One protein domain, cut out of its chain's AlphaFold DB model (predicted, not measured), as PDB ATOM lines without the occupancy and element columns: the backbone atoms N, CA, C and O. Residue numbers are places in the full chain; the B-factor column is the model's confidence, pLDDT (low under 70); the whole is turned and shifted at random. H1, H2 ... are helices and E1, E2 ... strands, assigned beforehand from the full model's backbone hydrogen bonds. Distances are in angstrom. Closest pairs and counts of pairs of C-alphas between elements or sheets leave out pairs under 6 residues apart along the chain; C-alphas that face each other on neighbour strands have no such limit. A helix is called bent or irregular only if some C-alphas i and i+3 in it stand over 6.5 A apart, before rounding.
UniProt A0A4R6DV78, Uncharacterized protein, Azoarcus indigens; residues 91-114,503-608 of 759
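Overview. This is residues 91 to 114 and 503 to 608 of the 759 residues of an uncharacterized protein of Azoarcus indigens (UniProt A0A4R6DV78). A strongly twisted sheet of seven strands, three of them sharply bent, curves round into a small, incompletely closed barrel, in which the edge strands E1 and E4 come near each other without being neighbours. H5 packs at one end, H3 packs over E2 toward the other, and beyond H3 a helical arm runs out through H4 and the link before it, with residues 516 to 521 sticking out. The printed part has 130 residues, with five named helices and seven named strands in the order H1 E1 H2 H3 H4 E2 E3 E4 H5 E5 E6 E7; the class is mixed, helices and strands, and the neighbour strands pair antiparallel. The whole is compact by its radius of gyration of the C-alphas, 15.6 A, yet elongated, with spans of 51 by 31 by 23 A.

Along the chain. Find C-alpha 91 at (-2.392, 15.340, -14.976), where H1, residues 91 to 95, begins. After a short link come E1, residues 106 to 108, and H2, residues 110 to 113. Across the cut, look for H3, residues 504 to 511, 10.4 A long, then H4, residues 520 to 528, 12.3 A. At C-alpha 532, (23.053, 12.471, -20.502), begins the longest strand, E2, residues 532 to 544, 29.2 A; it bends by 92 degrees at residue 541. Next are E3, residues 549 to 554, 14.7 A; E4, residues 557 to 562, 16.0 A; and H5, residues 565 to 571, 9.9 A. E5, residues 577 to 585, is 22.8 A long and bends by 61 degrees at residue 582; E6, residues 590 to 599, is 23.6 A long and bends by 72 degrees at residue 595. E7, residues 605 to 607, ends with C-alpha 607 at (20.850, -4.915, -20.067).

Arrangement. Begin with the branched sheet, where E6 has three neighbours: E1, beside residues 590 to 592, and E7, beside residues 597 to 599, lie on one side of it, and E5 on the other side. Look for N 107 and O 591 at 2.8 A between E1 and E6, N 598 and O 606 at 2.8 A in the hairpin of E6 and E7, and N 582 and O 594 at 2.9 A in the hairpin of E5 and E6. E2 pairs staggered: its residues 532 to 538 pair with E5, N 534 and O 581 at 2.9 A, and its residues 539 to 544 with E3, N 541 and O 551 at 2.9 A. E2 E3 E4 and E5 E6 E7 are two meanders, each strand the antiparallel neighbour of the one before; in the first, N 552 and O 559 are 2.9 A apart between E3 and E4. The closest C-alphas of E1 and E4, Val 106 and Ile 559, are 7.6 A apart. H3 is on the sheet at a height of 8.6 A, over E2 and across the strands, at 77 degrees to E2 on the local plane; their closest C-alphas, Thr 504 and Ala 532, are 6.4 A apart. H5 is on the sheet at a height of 8.3 A, over E4 and slantwise to the strands, at 50 degrees to E4 on the local plane. H1, H2 and H4 only graze the sheet. H2 and H3 only just touch, with 3 pairs of C-alphas within 8 A, the closest Gln 113 and Leu 509 at 7.5 A. Every O i to N i+4 pair is within hydrogen-bond range in H1, H3 and H4; H5 has 1 of 3, beside 3 of 4 O i to N i+3 pairs, and H2 is too short for an O i to N i+4 pair.

Size, cuts and confidence. The two C-alphas farthest apart are those of Tyr 517 and Arg 569, 51.3 A. Residues 115 to 502 are not printed, and C-alphas 114 and 503 stand 13.5 A apart across the cut. Of the links that are printed whole, none is long. The mean pLDDT of the printed part is 80.4; look for values under 70 at residues 113 to 114, 503 to 505, 556, 573 and 601 to 603.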
ATOM      1  N   GLU A  91      -3.820  15.037 -15.097       74.81
ATOM      2  CA  GLU A  91      -2.392  15.340 -14.976       74.81
ATOM      3  C   GLU A  91      -1.534  14.098 -15.247       74.81
ATOM      4  O   GLU A  91      -0.590  14.150 -16.037       74.81
ATOM      5  N   LEU A  92      -1.910  12.955 -14.672       74.56
ATOM      6  CA  LEU A  92      -1.236  11.680 -14.886       74.56
ATOM      7  C   LEU A  92      -1.280  11.262 -16.358       74.56
ATOM      8  O   LEU A  92      -0.257  10.862 -16.917       74.56
ATOM      9  N   ALA A  93      -2.435  11.400 -17.011       76.44
ATOM     10  CA  ALA A  93      -2.594  11.101 -18.429       76.44
ATOM     11  C   ALA A  93      -1.705  11.989 -19.317       76.44
ATOM     12  O   ALA A  93      -1.170  11.506 -20.311       76.44
ATOM     13  N   ALA A  94      -1.493  13.258 -18.945       79.19
ATOM     14  CA  ALA A  94      -0.598  14.161 -19.670       79.19
ATOM     15  C   ALA A  94       0.890  13.791 -19.514       79.19
ATOM     16  O   ALA A  94       1.688  14.064 -20.407       79.19
ATOM     17  N   LEU A  95       1.266  13.174 -18.390       82.25
ATOM     18  CA  LEU A  95       2.640  12.753 -18.097       82.25
ATOM     19  C   LEU A  95       2.948  11.323 -18.571       82.25
ATOM     20  O   LEU A  95       4.117  10.942 -18.653       82.25
ATOM     21  N   THR A  96       1.920  10.533 -18.876       83.12
ATOM     22  CA  THR A  96       2.070   9.136 -19.292       83.12
ATOM     23  C   THR A  96       2.431   9.058 -20.782       83.12
ATOM     24  O   THR A  96       1.762   9.683 -21.609       83.12
ATOM     25  N   PRO A  97       3.467   8.289 -21.168       83.50
ATOM     26  CA  PRO A  97       3.799   8.079 -22.573       83.50
ATOM     27  C   PRO A  97       2.633   7.470 -23.375       83.50
ATOM     28  O   PRO A  97       1.892   6.635 -22.851       83.50
ATOM     29  N   PRO A  98       2.484   7.816 -24.668       83.12
ATOM     30  CA  PRO A  98       1.563   7.146 -25.578       83.12
ATOM     31  C   PRO A  98       1.696   5.619 -25.542       83.12
ATOM     32  O   PRO A  98       2.800   5.077 -25.562       83.12
ATOM     33  N   ALA A  99       0.564   4.912 -25.605       77.56
ATOM     34  CA  ALA A  99       0.537   3.447 -25.593       77.56
ATOM     35  C   ALA A  99       1.354   2.809 -26.737       77.56
ATOM     36  O   ALA A  99       1.880   1.707 -26.586       77.56
ATOM     37  N   SER A 100       1.521   3.510 -27.866       78.94
ATOM     38  CA  SER A 100       2.363   3.079 -28.992       78.94
ATOM     39  C   SER A 100       3.854   2.991 -28.655       78.94
ATOM     40  O   SER A 100       4.607   2.374 -29.404       78.94
ATOM     41  N   TRP A 101       4.294   3.602 -27.557       81.81
ATOM     42  CA  TRP A 101       5.672   3.538 -27.065       81.81
ATOM     43  C   TRP A 101       5.856   2.511 -25.944       81.81
ATOM     44  O   TRP A 101       6.948   2.405 -25.385       81.81
ATOM     45  N   SER A 102       4.812   1.735 -25.634       73.62
ATOM     46  CA  SER A 102       4.874   0.650 -24.655       73.62
ATOM     47  C   SER A 102       6.009  -0.334 -24.966       73.62
ATOM     48  O   SER A 102       6.265  -0.702 -26.115       73.62
ATOM     49  N   GLY A 103       6.726  -0.746 -23.919       71.56
ATOM     50  CA  GLY A 103       7.928  -1.573 -24.046       71.56
ATOM     51  C   GLY A 103       9.219  -0.798 -24.333       71.56
ATOM     52  O   GLY A 103      10.217  -1.424 -24.674       71.56
ATOM     53  N   ASN A 104       9.218   0.529 -24.184       82.94
ATOM     54  CA  ASN A 104      10.423   1.352 -24.077       82.94
ATOM     55  C   ASN A 104      10.379   2.180 -22.788       82.94
ATOM     56  O   ASN A 104       9.305   2.560 -22.319       82.94
ATOM     57  N   LEU A 105      11.551   2.498 -22.242       88.38
ATOM     58  CA  LEU A 105      11.675   3.367 -21.074       88.38
ATOM     59  C   LEU A 105      11.603   4.830 -21.507       88.38
ATOM     60  O   LEU A 105      12.623   5.465 -21.770       88.38
ATOM     61  N   VAL A 106      10.383   5.346 -21.617       89.31
ATOM     62  CA  VAL A 106      10.113   6.735 -21.998       89.31
ATOM     63  C   VAL A 106       9.500   7.478 -20.817       89.31
ATOM     64  O   VAL A 106       8.591   6.969 -20.167       89.31
ATOM     65  N   VAL A 107       9.985   8.686 -20.544       87.69
ATOM     66  CA  VAL A 107       9.513   9.540 -19.447       87.69
ATOM     67  C   VAL A 107       9.223  10.949 -19.945       87.69
ATOM     68  O   VAL A 107       9.901  11.467 -20.834       87.69
ATOM     69  N   HIS A 108       8.212  11.593 -19.367       87.81
ATOM     70  CA  HIS A 108       7.883  12.975 -19.697       87.81
ATOM     71  C   HIS A 108       8.909  13.937 -19.076       87.81
ATOM     72  O   HIS A 108       9.215  13.860 -17.886       87.81
ATOM     73  N   ARG A 109       9.398  14.907 -19.850       85.19
ATOM     74  CA  ARG A 109      10.417  15.898 -19.466       85.19
ATOM     75  C   ARG A 109      10.047  16.654 -18.192       85.19
ATOM     76  O   ARG A 109      10.902  16.883 -17.344       85.19
ATOM     77  N   ARG A 110       8.765  17.001 -18.018       79.50
ATOM     78  CA  ARG A 110       8.240  17.619 -16.779       79.50
ATOM     79  C   ARG A 110       8.532  16.817 -15.510       79.50
ATOM     80  O   ARG A 110       8.702  17.436 -14.474       79.50
ATOM     81  N   LEU A 111       8.662  15.494 -15.575       76.25
ATOM     82  CA  LEU A 111       9.026  14.682 -14.406       76.25
ATOM     83  C   LEU A 111      10.464  14.927 -13.949       76.25
ATOM     84  O   LEU A 111      10.773  14.688 -12.788       76.25
ATOM     85  N   LEU A 112      11.320  15.416 -14.847       75.06
ATOM     86  CA  LEU A 112      12.712  15.790 -14.585       75.06
ATOM     87  C   LEU A 112      12.866  17.303 -14.336       75.06
ATOM     88  O   LEU A 112      13.826  17.724 -13.702       75.06
ATOM     89  N   GLN A 113      11.922  18.114 -14.833       68.94
ATOM     90  CA  GLN A 113      11.861  19.570 -14.625       68.94
ATOM     91  C   GLN A 113      11.056  19.992 -13.405       68.94
ATOM     92  O   GLN A 113      11.180  21.137 -12.977       68.94
ATOM     93  N   ALA A 114      10.216  19.102 -12.872       52.81
ATOM     94  CA  ALA A 114       9.695  19.245 -11.532       52.81
ATOM     95  C   ALA A 114      10.923  19.445 -10.652       52.81
ATOM     96  O   ALA A 114      11.755  18.538 -10.531       52.81
ATOM     97  N   ASP A 503      24.365  18.780 -11.888       57.78
ATOM     98  CA  ASP A 503      23.112  18.135 -12.250       57.78
ATOM     99  C   ASP A 503      23.110  17.972 -13.780       57.78
ATOM    100  O   ASP A 503      22.772  18.880 -14.549       57.78
ATOM    101  N   THR A 504      23.657  16.840 -14.235       63.72
ATOM    102  CA  THR A 504      23.879  16.503 -15.639       63.72
ATOM    103  C   THR A 504      22.534  16.463 -16.328       63.72
ATOM    104  O   THR A 504      22.429  16.835 -17.493       63.72
ATOM    105  N   THR A 505      21.494  16.110 -15.571       68.75
ATOM    106  CA  THR A 505      20.098  16.182 -15.960       68.75
ATOM    107  C   THR A 505      19.641  17.630 -16.130       68.75
ATOM    108  O   THR A 505      19.131  17.940 -17.198       68.75
ATOM    109  N   GLN A 506      19.869  18.558 -15.196       72.31
ATOM    110  CA  GLN A 506      19.490  19.975 -15.395       72.31
ATOM    111  C   GLN A 506      20.267  20.650 -16.526       72.31
ATOM    112  O   GLN A 506      19.680  21.383 -17.320       72.31
ATOM    113  N   THR A 507      21.562  20.368 -16.657       73.81
ATOM    114  CA  THR A 507      22.380  20.872 -17.773       73.81
ATOM    115  C   THR A 507      21.849  20.352 -19.112       73.81
ATOM    116  O   THR A 507      21.690  21.113 -20.067       73.81
ATOM    117  N   PHE A 508      21.492  19.067 -19.172       82.69
ATOM    118  CA  PHE A 508      20.848  18.449 -20.329       82.69
ATOM    119  C   PHE A 508      19.469  19.054 -20.625       82.69
ATOM    120  O   PHE A 508      19.193  19.430 -21.761       82.69
ATOM    121  N   LEU A 509      18.617  19.231 -19.613       82.00
ATOM    122  CA  LEU A 509      17.293  19.842 -19.755       82.00
ATOM    123  C   LEU A 509      17.375  21.303 -20.215       82.00
ATOM    124  O   LEU A 509      16.545  21.735 -21.016       82.00
ATOM    125  N   ALA A 510      18.374  22.055 -19.748       80.94
ATOM    126  CA  ALA A 510      18.651  23.408 -20.214       80.94
ATOM    127  C   ALA A 510      19.082  23.410 -21.689       80.94
ATOM    128  O   ALA A 510      18.594  24.231 -22.468       80.94
ATOM    129  N   ALA A 511      19.920  22.451 -22.099       81.69
ATOM    130  CA  ALA A 511      20.324  22.279 -23.493       81.69
ATOM    131  C   ALA A 511      19.153  21.876 -24.411       81.69
ATOM    132  O   ALA A 511      19.171  22.204 -25.594       81.69
ATOM    133  N   LEU A 512      18.099  21.239 -23.892       83.06
ATOM    134  CA  LEU A 512      16.868  20.951 -24.642       83.06
ATOM    135  C   LEU A 512      15.956  22.174 -24.832       83.06
ATOM    136  O   LEU A 512      14.891  22.060 -25.433       83.06
ATOM    137  N   LYS A 513      16.313  23.358 -24.328       83.62
ATOM    138  CA  LYS A 513      15.534  24.567 -24.603       83.62
ATOM    139  C   LYS A 513      15.787  25.022 -26.042       83.62
ATOM    140  O   LYS A 513      16.935  25.160 -26.471       83.62
ATOM    141  N   LYS A 514      14.709  25.247 -26.796       78.88
ATOM    142  CA  LYS A 514      14.788  25.852 -28.128       78.88
ATOM    143  C   LYS A 514      15.190  27.319 -27.998       78.88
ATOM    144  O   LYS A 514      14.578  28.053 -27.215       78.88
ATOM    145  N   ASP A 515      16.204  27.734 -28.749       77.44
ATOM    146  CA  ASP A 515      16.598  29.141 -28.817       77.44
ATOM    147  C   ASP A 515      15.561  29.943 -29.628       77.44
ATOM    148  O   ASP A 515      14.929  29.426 -30.552       77.44
ATOM    149  N   LYS A 516      15.362  31.219 -29.283       78.44
ATOM    150  CA  LYS A 516      14.416  32.106 -29.976       78.44
ATOM    151  C   LYS A 516      14.805  32.351 -31.443       78.44
ATOM    152  O   LYS A 516      13.921  32.618 -32.253       78.44
ATOM    153  N   TYR A 517      16.092  32.275 -31.771       80.25
ATOM    154  CA  TYR A 517      16.641  32.505 -33.109       80.25
ATOM    155  C   TYR A 517      16.894  31.208 -33.893       80.25
ATOM    156  O   TYR A 517      17.292  31.271 -35.052       80.25
ATOM    157  N   GLU A 518      16.644  30.044 -33.290       79.38
ATOM    158  CA  GLU A 518      16.859  28.734 -33.909       79.38
ATOM    159  C   GLU A 518      15.597  28.243 -34.641       79.38
ATOM    160  O   GLU A 518      14.477  28.239 -34.108       79.38
ATOM    161  N   THR A 519      15.763  27.777 -35.881       81.25
ATOM    162  CA  THR A 519      14.676  27.163 -36.651       81.25
ATOM    163  C   THR A 519      14.276  25.802 -36.064       81.25
ATOM    164  O   THR A 519      15.021  25.141 -35.345       81.25
ATOM    165  N   ALA A 520      13.070  25.317 -36.379       74.44
ATOM    166  CA  ALA A 520      12.624  24.002 -35.902       74.44
ATOM    167  C   ALA A 520      13.457  22.827 -36.461       74.44
ATOM    168  O   ALA A 520      13.425  21.737 -35.886       74.44
ATOM    169  N   ALA A 521      14.157  23.025 -37.583       76.81
ATOM    170  CA  ALA A 521      15.050  22.034 -38.177       76.81
ATOM    171  C   ALA A 521      16.408  22.007 -37.459       76.81
ATOM    172  O   ALA A 521      16.865  20.930 -37.076       76.81
ATOM    173  N   GLU A 522      16.997  23.178 -37.194       79.62
ATOM    174  CA  GLU A 522      18.244  23.319 -36.427       79.62
ATOM    175  C   GLU A 522      18.084  22.774 -35.002       79.62
ATOM    176  O   GLU A 522      18.880  21.938 -34.572       79.62
ATOM    177  N   TYR A 523      16.976  23.114 -34.334       78.94
ATOM    178  CA  TYR A 523      16.645  22.595 -33.005       78.94
ATOM    179  C   TYR A 523      16.576  21.064 -32.975       78.94
ATOM    180  O   TYR A 523      17.155  20.419 -32.098       78.94
ATOM    181  N   ARG A 524      15.906  20.450 -33.960       77.38
ATOM    182  CA  ARG A 524      15.806  18.985 -34.069       77.38
ATOM    183  C   ARG A 524      17.154  18.331 -34.373       77.38
ATOM    184  O   ARG A 524      17.427  17.255 -33.848       77.38
ATOM    185  N   ALA A 525      17.996  18.952 -35.199       79.50
ATOM    186  CA  ALA A 525      19.330  18.439 -35.504       79.50
ATOM    187  C   ALA A 525      20.245  18.481 -34.269       79.50
ATOM    188  O   ALA A 525      20.889  17.481 -33.952       79.50
ATOM    189  N   ARG A 526      20.237  19.597 -33.530       85.00
ATOM    190  CA  ARG A 526      21.031  19.787 -32.310       85.00
ATOM    191  C   ARG A 526      20.600  18.849 -31.186       85.00
ATOM    192  O   ARG A 526      21.436  18.175 -30.594       85.00
ATOM    193  N   THR A 527      19.299  18.773 -30.904       83.19
ATOM    194  CA  THR A 527      18.777  17.956 -29.794       83.19
ATOM    195  C   THR A 527      18.953  16.456 -30.020       83.19
ATOM    196  O   THR A 527      19.238  15.743 -29.064       83.19
ATOM    197  N   ARG A 528      18.900  15.961 -31.266       78.81
ATOM    198  CA  ARG A 528      19.141  14.537 -31.586       78.81
ATOM    199  C   ARG A 528      20.510  14.011 -31.145       78.81
ATOM    200  O   ARG A 528      20.627  12.808 -30.914       78.81
ATOM    201  N   ALA A 529      21.517  14.879 -31.053       76.25
ATOM    202  CA  ALA A 529      22.869  14.521 -30.624       76.25
ATOM    203  C   ALA A 529      23.069  14.603 -29.097       76.25
ATOM    204  O   ALA A 529      24.098  14.154 -28.595       76.25
ATOM    205  N   LEU A 530      22.112  15.168 -28.351       85.81
ATOM    206  CA  LEU A 530      22.221  15.311 -26.903       85.81
ATOM    207  C   LEU A 530      21.892  13.994 -26.200       85.81
ATOM    208  O   LEU A 530      20.870  13.362 -26.470       85.81
ATOM    209  N   SER A 531      22.740  13.626 -25.243       87.62
ATOM    210  CA  SER A 531      22.455  12.567 -24.281       87.62
ATOM    211  C   SER A 531      23.071  12.884 -22.921       87.62
ATOM    212  O   SER A 531      24.024  13.663 -22.846       87.62
ATOM    213  N   ALA A 532      22.510  12.324 -21.850       84.50
ATOM    214  CA  ALA A 532      23.053  12.471 -20.502       84.50
ATOM    215  C   ALA A 532      22.870  11.197 -19.670       84.50
ATOM    216  O   ALA A 532      21.800  10.585 -19.738       84.50
ATOM    217  N   PRO A 533      23.859  10.817 -18.840       83.31
ATOM    218  CA  PRO A 533      23.714   9.681 -17.943       83.31
ATOM    219  C   PRO A 533      22.598   9.953 -16.935       83.31
ATOM    220  O   PRO A 533      22.474  11.065 -16.413       83.31
ATOM    221  N   PHE A 534      21.793   8.932 -16.660       83.75
ATOM    222  CA  PHE A 534      20.679   9.031 -15.728       83.75
ATOM    223  C   PHE A 534      20.418   7.717 -15.005       83.75
ATOM    224  O   PHE A 534      20.623   6.631 -15.555       83.75
ATOM    225  N   GLU A 535      19.938   7.846 -13.775       81.44
ATOM    226  CA  GLU A 535      19.608   6.753 -12.876       81.44
ATOM    227  C   GLU A 535      18.212   6.985 -12.294       81.44
ATOM    228  O   GLU A 535      17.859   8.106 -11.924       81.44
ATOM    229  N   MET A 536      17.395   5.933 -12.262       78.50
ATOM    230  CA  MET A 536      16.039   5.981 -11.721       78.50
ATOM    231  C   MET A 536      15.703   4.714 -10.939       78.50
ATOM    232  O   MET A 536      16.012   3.612 -11.385       78.50
ATOM    233  N   ASP A 537      15.000   4.875  -9.821       81.62
ATOM    234  CA  ASP A 537      14.451   3.765  -9.038       81.62
ATOM    235  C   ASP A 537      12.974   3.563  -9.368       81.62
ATOM    236  O   ASP A 537      12.124   4.378  -9.001       81.62
ATOM    237  N   VAL A 538      12.659   2.475 -10.066       80.44
ATOM    238  CA  VAL A 538      11.292   2.158 -10.486       80.44
ATOM    239  C   VAL A 538      10.655   1.189  -9.499       80.44
ATOM    240  O   VAL A 538      11.176   0.103  -9.245       80.44
ATOM    241  N   GLN A 539       9.491   1.562  -8.969       79.94
ATOM    242  CA  GLN A 539       8.687   0.707  -8.100       79.94
ATOM    243  C   GLN A 539       7.921  -0.293  -8.967       79.94
ATOM    244  O   GLN A 539       6.878   0.041  -9.528       79.94
ATOM    245  N   VAL A 540       8.444  -1.508  -9.122       81.69
ATOM    246  CA  VAL A 540       7.765  -2.566  -9.882       81.69
ATOM    247  C   VAL A 540       6.652  -3.201  -9.058       81.69
ATOM    248  O   VAL A 540       6.798  -3.388  -7.848       81.69
ATOM    249  N   ARG A 541       5.528  -3.499  -9.719       73.69
ATOM    250  CA  ARG A 541       4.331  -4.078  -9.094       73.69
ATOM    251  C   ARG A 541       4.024  -5.474  -9.607       73.69
ATOM    252  O   ARG A 541       3.807  -6.372  -8.805       73.69
ATOM    253  N   ASP A 542       3.970  -5.633 -10.926       77.81
ATOM    254  CA  ASP A 542       3.553  -6.881 -11.568       77.81
ATOM    255  C   ASP A 542       4.265  -7.064 -12.914       77.81
ATOM    256  O   ASP A 542       4.769  -6.099 -13.496       77.81
ATOM    257  N   TYR A 543       4.310  -8.289 -13.425       80.06
ATOM    258  CA  TYR A 543       4.877  -8.615 -14.727       80.06
ATOM    259  C   TYR A 543       3.774  -8.924 -15.741       80.06
ATOM    260  O   TYR A 543       3.077  -9.933 -15.649       80.06
ATOM    261  N   ASN A 544       3.652  -8.089 -16.775       81.50
ATOM    262  CA  ASN A 544       2.744  -8.361 -17.880       81.50
ATOM    263  C   ASN A 544       3.416  -9.323 -18.871       81.50
ATOM    264  O   ASN A 544       4.211  -8.915 -19.722       81.50
ATOM    265  N   ALA A 545       3.078 -10.610 -18.765       77.12
ATOM    266  CA  ALA A 545       3.637 -11.652 -19.622       77.12
ATOM    267  C   ALA A 545       3.248 -11.507 -21.102       77.12
ATOM    268  O   ALA A 545       4.073 -11.807 -21.964       77.12
ATOM    269  N   GLU A 546       2.041 -11.013 -21.400       76.31
ATOM    270  CA  GLU A 546       1.563 -10.800 -22.774       76.31
ATOM    271  C   GLU A 546       2.309  -9.648 -23.457       76.31
ATOM    272  O   GLU A 546       2.639  -9.717 -24.641       76.31
ATOM    273  N   ALA A 547       2.622  -8.596 -22.698       70.06
ATOM    274  CA  ALA A 547       3.300  -7.409 -23.201       70.06
ATOM    275  C   ALA A 547       4.825  -7.410 -22.969       70.06
ATOM    276  O   ALA A 547       5.509  -6.476 -23.401       70.06
ATOM    277  N   GLY A 548       5.367  -8.439 -22.308       81.25
ATOM    278  CA  GLY A 548       6.803  -8.669 -22.126       81.25
ATOM    279  C   GLY A 548       7.533  -7.591 -21.315       81.25
ATOM    280  O   GLY A 548       8.638  -7.194 -21.691       81.25
ATOM    281  N   HIS A 549       6.907  -7.061 -20.260       84.25
ATOM    282  CA  HIS A 549       7.495  -6.016 -19.417       84.25
ATOM    283  C   HIS A 549       6.972  -6.047 -17.974       84.25
ATOM    284  O   HIS A 549       5.844  -6.473 -17.722       84.25
ATOM    285  N   PHE A 550       7.767  -5.538 -17.031       84.06
ATOM    286  CA  PHE A 550       7.277  -5.204 -15.691       84.06
ATOM    287  C   PHE A 550       6.471  -3.910 -15.728       84.06
ATOM    288  O   PHE A 550       6.930  -2.908 -16.277       84.06
ATOM    289  N   VAL A 551       5.295  -3.922 -15.112       83.31
ATOM    290  CA  VAL A 551       4.494  -2.735 -14.830       83.31
ATOM    291  C   VAL A 551       4.985  -2.149 -13.512       83.31
ATOM    292  O   VAL A 551       4.932  -2.802 -12.466       83.31
ATOM    293  N   GLY A 552       5.475  -0.917 -13.562       80.88
ATOM    294  CA  GLY A 552       5.943  -0.194 -12.393       80.88
ATOM    295  C   GLY A 552       5.521   1.266 -12.402       80.88
ATOM    296  O   GLY A 552       4.813   1.733 -13.294       80.88
ATOM    297  N   GLU A 553       5.969   1.989 -11.388       81.44
ATOM    298  CA  GLU A 553       5.738   3.418 -11.243       81.44
ATOM    299  C   GLU A 553       7.043   4.140 -10.930       81.44
ATOM    300  O   GLU A 553       7.867   3.682 -10.134       81.44
ATOM    301  N   TRP A 554       7.204   5.314 -11.527       79.25
ATOM    302  CA  TRP A 554       8.298   6.218 -11.225       79.25
ATOM    303  C   TRP A 554       7.755   7.634 -11.050       79.25
ATOM    304  O   TRP A 554       7.071   8.160 -11.926       79.25
ATOM    305  N   ARG A 555       7.999   8.233  -9.873       73.19
ATOM    306  CA  ARG A 555       7.416   9.528  -9.460       73.19
ATOM    307  C   ARG A 555       5.886   9.591  -9.639       73.19
ATOM    308  O   ARG A 555       5.337  10.619 -10.016       73.19
ATOM    309  N   GLY A 556       5.204   8.472  -9.376       68.81
ATOM    310  CA  GLY A 556       3.748   8.345  -9.494       68.81
ATOM    311  C   GLY A 556       3.217   8.156 -10.918       68.81
ATOM    312  O   GLY A 556       2.006   8.040 -11.070       68.81
ATOM    313  N   VAL A 557       4.083   8.102 -11.939       77.06
ATOM    314  CA  VAL A 557       3.701   7.842 -13.337       77.06
ATOM    315  C   VAL A 557       3.951   6.375 -13.697       77.06
ATOM    316  O   VAL A 557       5.050   5.878 -13.428       77.06
ATOM    317  N   PRO A 558       2.980   5.675 -14.315       80.44
ATOM    318  CA  PRO A 558       3.174   4.319 -14.809       80.44
ATOM    319  C   PRO A 558       4.304   4.234 -15.841       80.44
ATOM    320  O   PRO A 558       4.342   5.003 -16.803       80.44
ATOM    321  N   ILE A 559       5.196   3.261 -15.669       83.75
ATOM    322  CA  ILE A 559       6.289   2.960 -16.594       83.75
ATOM    323  C   ILE A 559       6.399   1.447 -16.806       83.75
ATOM    324  O   ILE A 559       6.251   0.657 -15.874       83.75
ATOM    325  N   GLY A 560       6.645   1.038 -18.050       84.12
ATOM    326  CA  GLY A 560       6.887  -0.358 -18.405       84.12
ATOM    327  C   GLY A 560       8.382  -0.632 -18.559       84.12
ATOM    328  O   GLY A 560       9.022  -0.001 -19.397       84.12
ATOM    329  N   ILE A 561       8.936  -1.580 -17.800       86.81
ATOM    330  CA  ILE A 561      10.337  -2.005 -17.935       86.81
ATOM    331  C   ILE A 561      10.392  -3.220 -18.867       86.81
ATOM    332  O   ILE A 561       9.979  -4.310 -18.453       86.81
ATOM    333  N   PRO A 562      10.863  -3.073 -20.118       87.50
ATOM    334  CA  PRO A 562      10.862  -4.170 -21.074       87.50
ATOM    335  C   PRO A 562      11.853  -5.233 -20.625       87.50
ATOM    336  O   PRO A 562      13.044  -4.966 -20.519       87.50
ATOM    337  N   LEU A 563      11.371  -6.439 -20.342       87.44
ATOM    338  CA  LEU A 563      12.221  -7.500 -19.828       87.44
ATOM    339  C   LEU A 563      11.649  -8.866 -20.219       87.44
ATOM    340  O   LEU A 563      10.474  -9.113 -19.969       87.44
ATOM    341  N   PRO A 564      12.438  -9.778 -20.813       85.56
ATOM    342  CA  PRO A 564      11.967 -11.121 -21.137       85.56
ATOM    343  C   PRO A 564      11.573 -11.919 -19.888       85.56
ATOM    344  O   PRO A 564      12.244 -11.841 -18.861       85.56
ATOM    345  N   ALA A 565      10.565 -12.789 -20.006       83.75
ATOM    346  CA  ALA A 565       9.998 -13.536 -18.875       83.75
ATOM    347  C   ALA A 565      11.036 -14.342 -18.070       83.75
ATOM    348  O   ALA A 565      10.952 -14.432 -16.849       83.75
ATOM    349  N   VAL A 566      12.043 -14.908 -18.743       83.88
ATOM    350  CA  VAL A 566      13.129 -15.664 -18.091       83.88
ATOM    351  C   VAL A 566      13.960 -14.770 -17.167       83.88
ATOM    352  O   VAL A 566      14.349 -15.195 -16.084       83.88
ATOM    353  N   GLN A 567      14.220 -13.532 -17.582       84.50
ATOM    354  CA  GLN A 567      14.961 -12.557 -16.789       84.50
ATOM    355  C   GLN A 567      14.074 -11.927 -15.713       84.50
ATOM    356  O   GLN A 567      14.532 -11.750 -14.590       84.50
ATOM    357  N   ALA A 568      12.796 -11.680 -16.016       83.69
ATOM    358  CA  ALA A 568      11.826 -11.169 -15.053       83.69
ATOM    359  C   ALA A 568      11.664 -12.087 -13.836       83.69
ATOM    360  O   ALA A 568      11.700 -11.609 -12.711       83.69
ATOM    361  N   ARG A 569      11.629 -13.412 -14.036       82.06
ATOM    362  CA  ARG A 569      11.602 -14.389 -12.930       82.06
ATOM    363  C   ARG A 569      12.792 -14.276 -11.973       82.06
ATOM    364  O   ARG A 569      12.658 -14.630 -10.811       82.06
ATOM    365  N   ARG A 570      13.956 -13.808 -12.441       80.81
ATOM    366  CA  ARG A 570      15.139 -13.601 -11.583       80.81
ATOM    367  C   ARG A 570      15.021 -12.357 -10.703       80.81
ATOM    368  O   ARG A 570      15.776 -12.237  -9.747       80.81
ATOM    369  N   LEU A 571      14.133 -11.439 -11.068       77.00
ATOM    370  CA  LEU A 571      13.898 -10.168 -10.385       77.00
ATOM    371  C   LEU A 571      12.557 -10.148  -9.645       77.00
ATOM    372  O   LEU A 571      12.159  -9.107  -9.130       77.00
ATOM    373  N   ASP A 572      11.858 -11.282  -9.606       75.50
ATOM    374  CA  ASP A 572      10.577 -11.402  -8.927       75.50
ATOM    375  C   ASP A 572      10.738 -11.135  -7.422       75.50
ATOM    376  O   ASP A 572      11.681 -11.607  -6.785       75.50
ATOM    377  N   GLY A 573       9.846 -10.315  -6.866       67.62
ATOM    378  CA  GLY A 573       9.922  -9.842  -5.480       67.62
ATOM    379  C   GLY A 573      10.962  -8.746  -5.189       67.62
ATOM    380  O   GLY A 573      11.021  -8.280  -4.051       67.62
ATOM    381  N   ILE A 574      11.754  -8.294  -6.171       72.00
ATOM    382  CA  ILE A 574      12.721  -7.196  -5.996       72.00
ATOM    383  C   ILE A 574      12.072  -5.871  -6.419       72.00
ATOM    384  O   ILE A 574      11.825  -5.641  -7.600       72.00
ATOM    385  N   SER A 575      11.808  -4.987  -5.456       77.38
ATOM    386  CA  SER A 575      11.290  -3.634  -5.694       77.38
ATOM    387  C   SER A 575      11.828  -2.675  -4.621       77.38
ATOM    388  O   SER A 575      11.746  -3.018  -3.438       77.38
ATOM    389  N   PRO A 576      12.384  -1.502  -4.982       76.56
ATOM    390  CA  PRO A 576      12.518  -0.951  -6.336       76.56
ATOM    391  C   PRO A 576      13.596  -1.637  -7.191       76.56
ATOM    392  O   PRO A 576      14.516  -2.265  -6.673       76.56
ATOM    393  N   LEU A 577      13.501  -1.464  -8.513       78.19
ATOM    394  CA  LEU A 577      14.576  -1.772  -9.458       78.19
ATOM    395  C   LEU A 577      15.307  -0.484  -9.851       78.19
ATOM    396  O   LEU A 577      14.694   0.428 -10.409       78.19
ATOM    397  N   THR A 578      16.616  -0.432  -9.610       82.69
ATOM    398  CA  THR A 578      17.472   0.683 -10.036       82.69
ATOM    399  C   THR A 578      17.887   0.497 -11.492       82.69
ATOM    400  O   THR A 578      18.513  -0.505 -11.847       82.69
ATOM    401  N   ILE A 579      17.552   1.463 -12.345       85.31
ATOM    402  CA  ILE A 579      17.824   1.445 -13.785       85.31
ATOM    403  C   ILE A 579      18.795   2.569 -14.138       85.31
ATOM    404  O   ILE A 579      18.540   3.731 -13.827       85.31
ATOM    405  N   LYS A 580      19.878   2.234 -14.844       85.75
ATOM    406  CA  LYS A 580      20.878   3.187 -15.349       85.75
ATOM    407  C   LYS A 580      20.881   3.205 -16.867       85.75
ATOM    408  O   LYS A 580      20.792   2.146 -17.482       85.75
ATOM    409  N   GLY A 581      21.031   4.378 -17.471       87.31
ATOM    410  CA  GLY A 581      21.135   4.519 -18.924       87.31
ATOM    411  C   GLY A 581      21.481   5.940 -19.360       87.31
ATOM    412  O   GLY A 581      21.976   6.744 -18.567       87.31
ATOM    413  N   GLN A 582      21.216   6.247 -20.628       88.69
ATOM    414  CA  GLN A 582      21.450   7.554 -21.241       88.69
ATOM    415  C   GLN A 582      20.119   8.186 -21.658       88.69
ATOM    416  O   GLN A 582      19.450   7.690 -22.564       88.69
ATOM    417  N   LEU A 583      19.723   9.287 -21.020       88.94
ATOM    418  CA  LEU A 583      18.571  10.077 -21.452       88.94
ATOM    419  C   LEU A 583      18.856  10.694 -22.814       88.94
ATOM    420  O   LEU A 583      19.879  11.348 -22.991       88.94
ATOM    421  N   ALA A 584      17.927  10.542 -23.750       88.75
ATOM    422  CA  ALA A 584      17.977  11.175 -25.059       88.75
ATOM    423  C   ALA A 584      16.577  11.654 -25.474       88.75
ATOM    424  O   ALA A 584      15.584  11.001 -25.143       88.75
ATOM    425  N   PRO A 585      16.457  12.773 -26.208       88.00
ATOM    426  CA  PRO A 585      15.155  13.275 -26.619       88.00
ATOM    427  C   PRO A 585      14.495  12.372 -27.663       88.00
ATOM    428  O   PRO A 585      15.137  11.913 -28.614       88.00
ATOM    429  N   VAL A 586      13.195  12.140 -27.473       84.12
ATOM    430  CA  VAL A 586      12.304  11.506 -28.456       84.12
ATOM    431  C   VAL A 586      11.566  12.595 -29.223       84.12
ATOM    432  O   VAL A 586      11.614  12.635 -30.453       84.12
ATOM    433  N   ASP A 587      10.928  13.503 -28.485       81.94
ATOM    434  CA  ASP A 587      10.281  14.710 -28.991       81.94
ATOM    435  C   ASP A 587      10.452  15.879 -27.995       81.94
ATOM    436  O   ASP A 587      11.366  15.868 -27.167       81.94
ATOM    437  N   GLU A 588       9.635  16.932 -28.115       76.38
ATOM    438  CA  GLU A 588       9.714  18.116 -27.243       76.38
ATOM    439  C   GLU A 588       9.327  17.823 -25.781       76.38
ATOM    440  O   GLU A 588       9.823  18.496 -24.871       76.38
ATOM    441  N   ASP A 589       8.491  16.807 -25.561       83.50
ATOM    442  CA  ASP A 589       7.880  16.493 -24.271       83.50
ATOM    443  C   ASP A 589       8.476  15.241 -23.626       83.50
ATOM    444  O   ASP A 589       8.485  15.142 -22.400       83.50
ATOM    445  N   PHE A 590       8.983  14.288 -24.409       88.50
ATOM    446  CA  PHE A 590       9.381  12.966 -23.932       88.50
ATOM    447  C   PHE A 590      10.848  12.629 -24.201       88.50
ATOM    448  O   PHE A 590      11.423  12.935 -25.250       88.50
ATOM    449  N   LEU A 591      11.436  11.931 -23.231       89.69
ATOM    450  CA  LEU A 591      12.821  11.475 -23.221       89.69
ATOM    451  C   LEU A 591      12.849   9.948 -23.100       89.69
ATOM    452  O   LEU A 591      12.103   9.375 -22.311       89.69
ATOM    453  N   GLU A 592      13.710   9.291 -23.869       91.25
ATOM    454  CA  GLU A 592      13.954   7.848 -23.819       91.25
ATOM    455  C   GLU A 592      15.234   7.589 -23.024       91.25
ATOM    456  O   GLU A 592      16.257   8.230 -23.274       91.25
ATOM    457  N   LEU A 593      15.196   6.630 -22.100       90.75
ATOM    458  CA  LEU A 593      16.390   6.095 -21.458       90.75
ATOM    459  C   LEU A 593      16.984   4.994 -22.348       90.75
ATOM    460  O   LEU A 593      16.499   3.862 -22.375       90.75
ATOM    461  N   ARG A 594      18.021   5.344 -23.109       88.75
ATOM    462  CA  ARG A 594      18.746   4.439 -24.009       88.75
ATOM    463  C   ARG A 594      19.810   3.651 -23.262       88.75
ATOM    464  O   ARG A 594      20.255   4.064 -22.193       88.75
ATOM    465  N   ASP A 595      20.204   2.526 -23.854       88.19
ATOM    466  CA  ASP A 595      21.249   1.632 -23.335       88.19
ATOM    467  C   ASP A 595      21.030   1.289 -21.855       88.19
ATOM    468  O   ASP A 595      21.954   1.249 -21.044       88.19
ATOM    469  N   ALA A 596      19.754   1.113 -21.501       90.12
ATOM    470  CA  ALA A 596      19.328   0.971 -20.127       90.12
ATOM    471  C   ALA A 596      19.708  -0.405 -19.575       90.12
ATOM    472  O   ALA A 596      19.645  -1.419 -20.271       90.12
ATOM    473  N   SER A 597      20.063  -0.443 -18.298       90.25
ATOM    474  CA  SER A 597      20.374  -1.672 -17.582       90.25
ATOM    475  C   SER A 597      19.871  -1.612 -16.147       90.25
ATOM    476  O   SER A 597      19.850  -0.545 -15.536       90.25
ATOM    477  N   ILE A 598      19.448  -2.757 -15.617       87.56
ATOM    478  CA  ILE A 598      19.052  -2.914 -14.218       87.56
ATOM    479  C   ILE A 598      20.295  -3.251 -13.399       87.56
ATOM    480  O   ILE A 598      21.038  -4.169 -13.750       87.56
ATOM    481  N   GLN A 599      20.493  -2.540 -12.295       81.31
ATOM    482  CA  GLN A 599      21.501  -2.879 -11.302       81.31
ATOM    483  C   GLN A 599      20.992  -4.039 -10.438       81.31
ATOM    484  O   GLN A 599      19.929  -3.953  -9.824       81.31
ATOM    485  N   LEU A 600      21.742  -5.137 -10.401       77.00
ATOM    486  CA  LEU A 600      21.424  -6.309  -9.592       77.00
ATOM    487  C   LEU A 600      21.995  -6.156  -8.167       77.00
ATOM    488  O   LEU A 600      23.037  -5.513  -7.997       77.00
ATOM    489  N   PRO A 601      21.372  -6.770  -7.138       63.56
ATOM    490  CA  PRO A 601      21.854  -6.696  -5.753       63.56
ATOM    491  C   PRO A 601      23.261  -7.270  -5.528       63.56
ATOM    492  O   PRO A 601      23.934  -6.899  -4.573       63.56
ATOM    493  N   ASP A 602      23.712  -8.169  -6.403       67.62
ATOM    494  CA  ASP A 602      25.052  -8.769  -6.386       67.62
ATOM    495  C   ASP A 602      26.135  -7.862  -7.009       67.62
ATOM    496  O   ASP A 602      27.292  -8.264  -7.130       67.62
ATOM    497  N   GLY A 603      25.772  -6.637  -7.410       66.19
ATOM    498  CA  GLY A 603      26.654  -5.691  -8.090       66.19
ATOM    499  C   GLY A 603      26.724  -5.881  -9.610       66.19
ATOM    500  O   GLY A 603      27.363  -5.074 -10.288       66.19
ATOM    501  N   GLY A 604      26.050  -6.893 -10.168       75.44
ATOM    502  CA  GLY A 604      25.942  -7.116 -11.609       75.44
ATOM    503  C   GLY A 604      25.011  -6.123 -12.320       75.44
ATOM    504  O   GLY A 604      24.262  -5.377 -11.694       75.44
ATOM    505  N   SER A 605      25.036  -6.129 -13.655       85.31
ATOM    506  CA  SER A 605      24.155  -5.310 -14.500       85.31
ATOM    507  C   SER A 605      23.438  -6.184 -15.530       85.31
ATOM    508  O   SER A 605      24.047  -7.058 -16.152       85.31
ATOM    509  N   LEU A 606      22.134  -5.960 -15.696       87.31
ATOM    510  CA  LEU A 606      21.281  -6.668 -16.648       87.31
ATOM    511  C   LEU A 606      20.794  -5.699 -17.738       87.31
ATOM    512  O   LEU A 606      19.970  -4.833 -17.438       87.31
ATOM    513  N   PRO A 607      21.256  -5.819 -18.995       89.31
ATOM    514  CA  PRO A 607      20.850  -4.915 -20.067       89.31
ATOM    515  C   PRO A 607      19.386  -5.127 -20.466       89.31
ATOM    516  O   PRO A 607      18.903  -6.260 -20.538       89.31
ATOM    517  N   LEU A 608      18.698  -4.029 -20.771       88.19
ATOM    518  CA  LEU A 608      17.300  -4.029 -21.185       88.19
ATOM    519  C   LEU A 608      17.166  -4.018 -22.716       88.19
ATOM    520  O   LEU A 608      17.878  -3.272 -23.395       88.19
TER     521      LEU A 608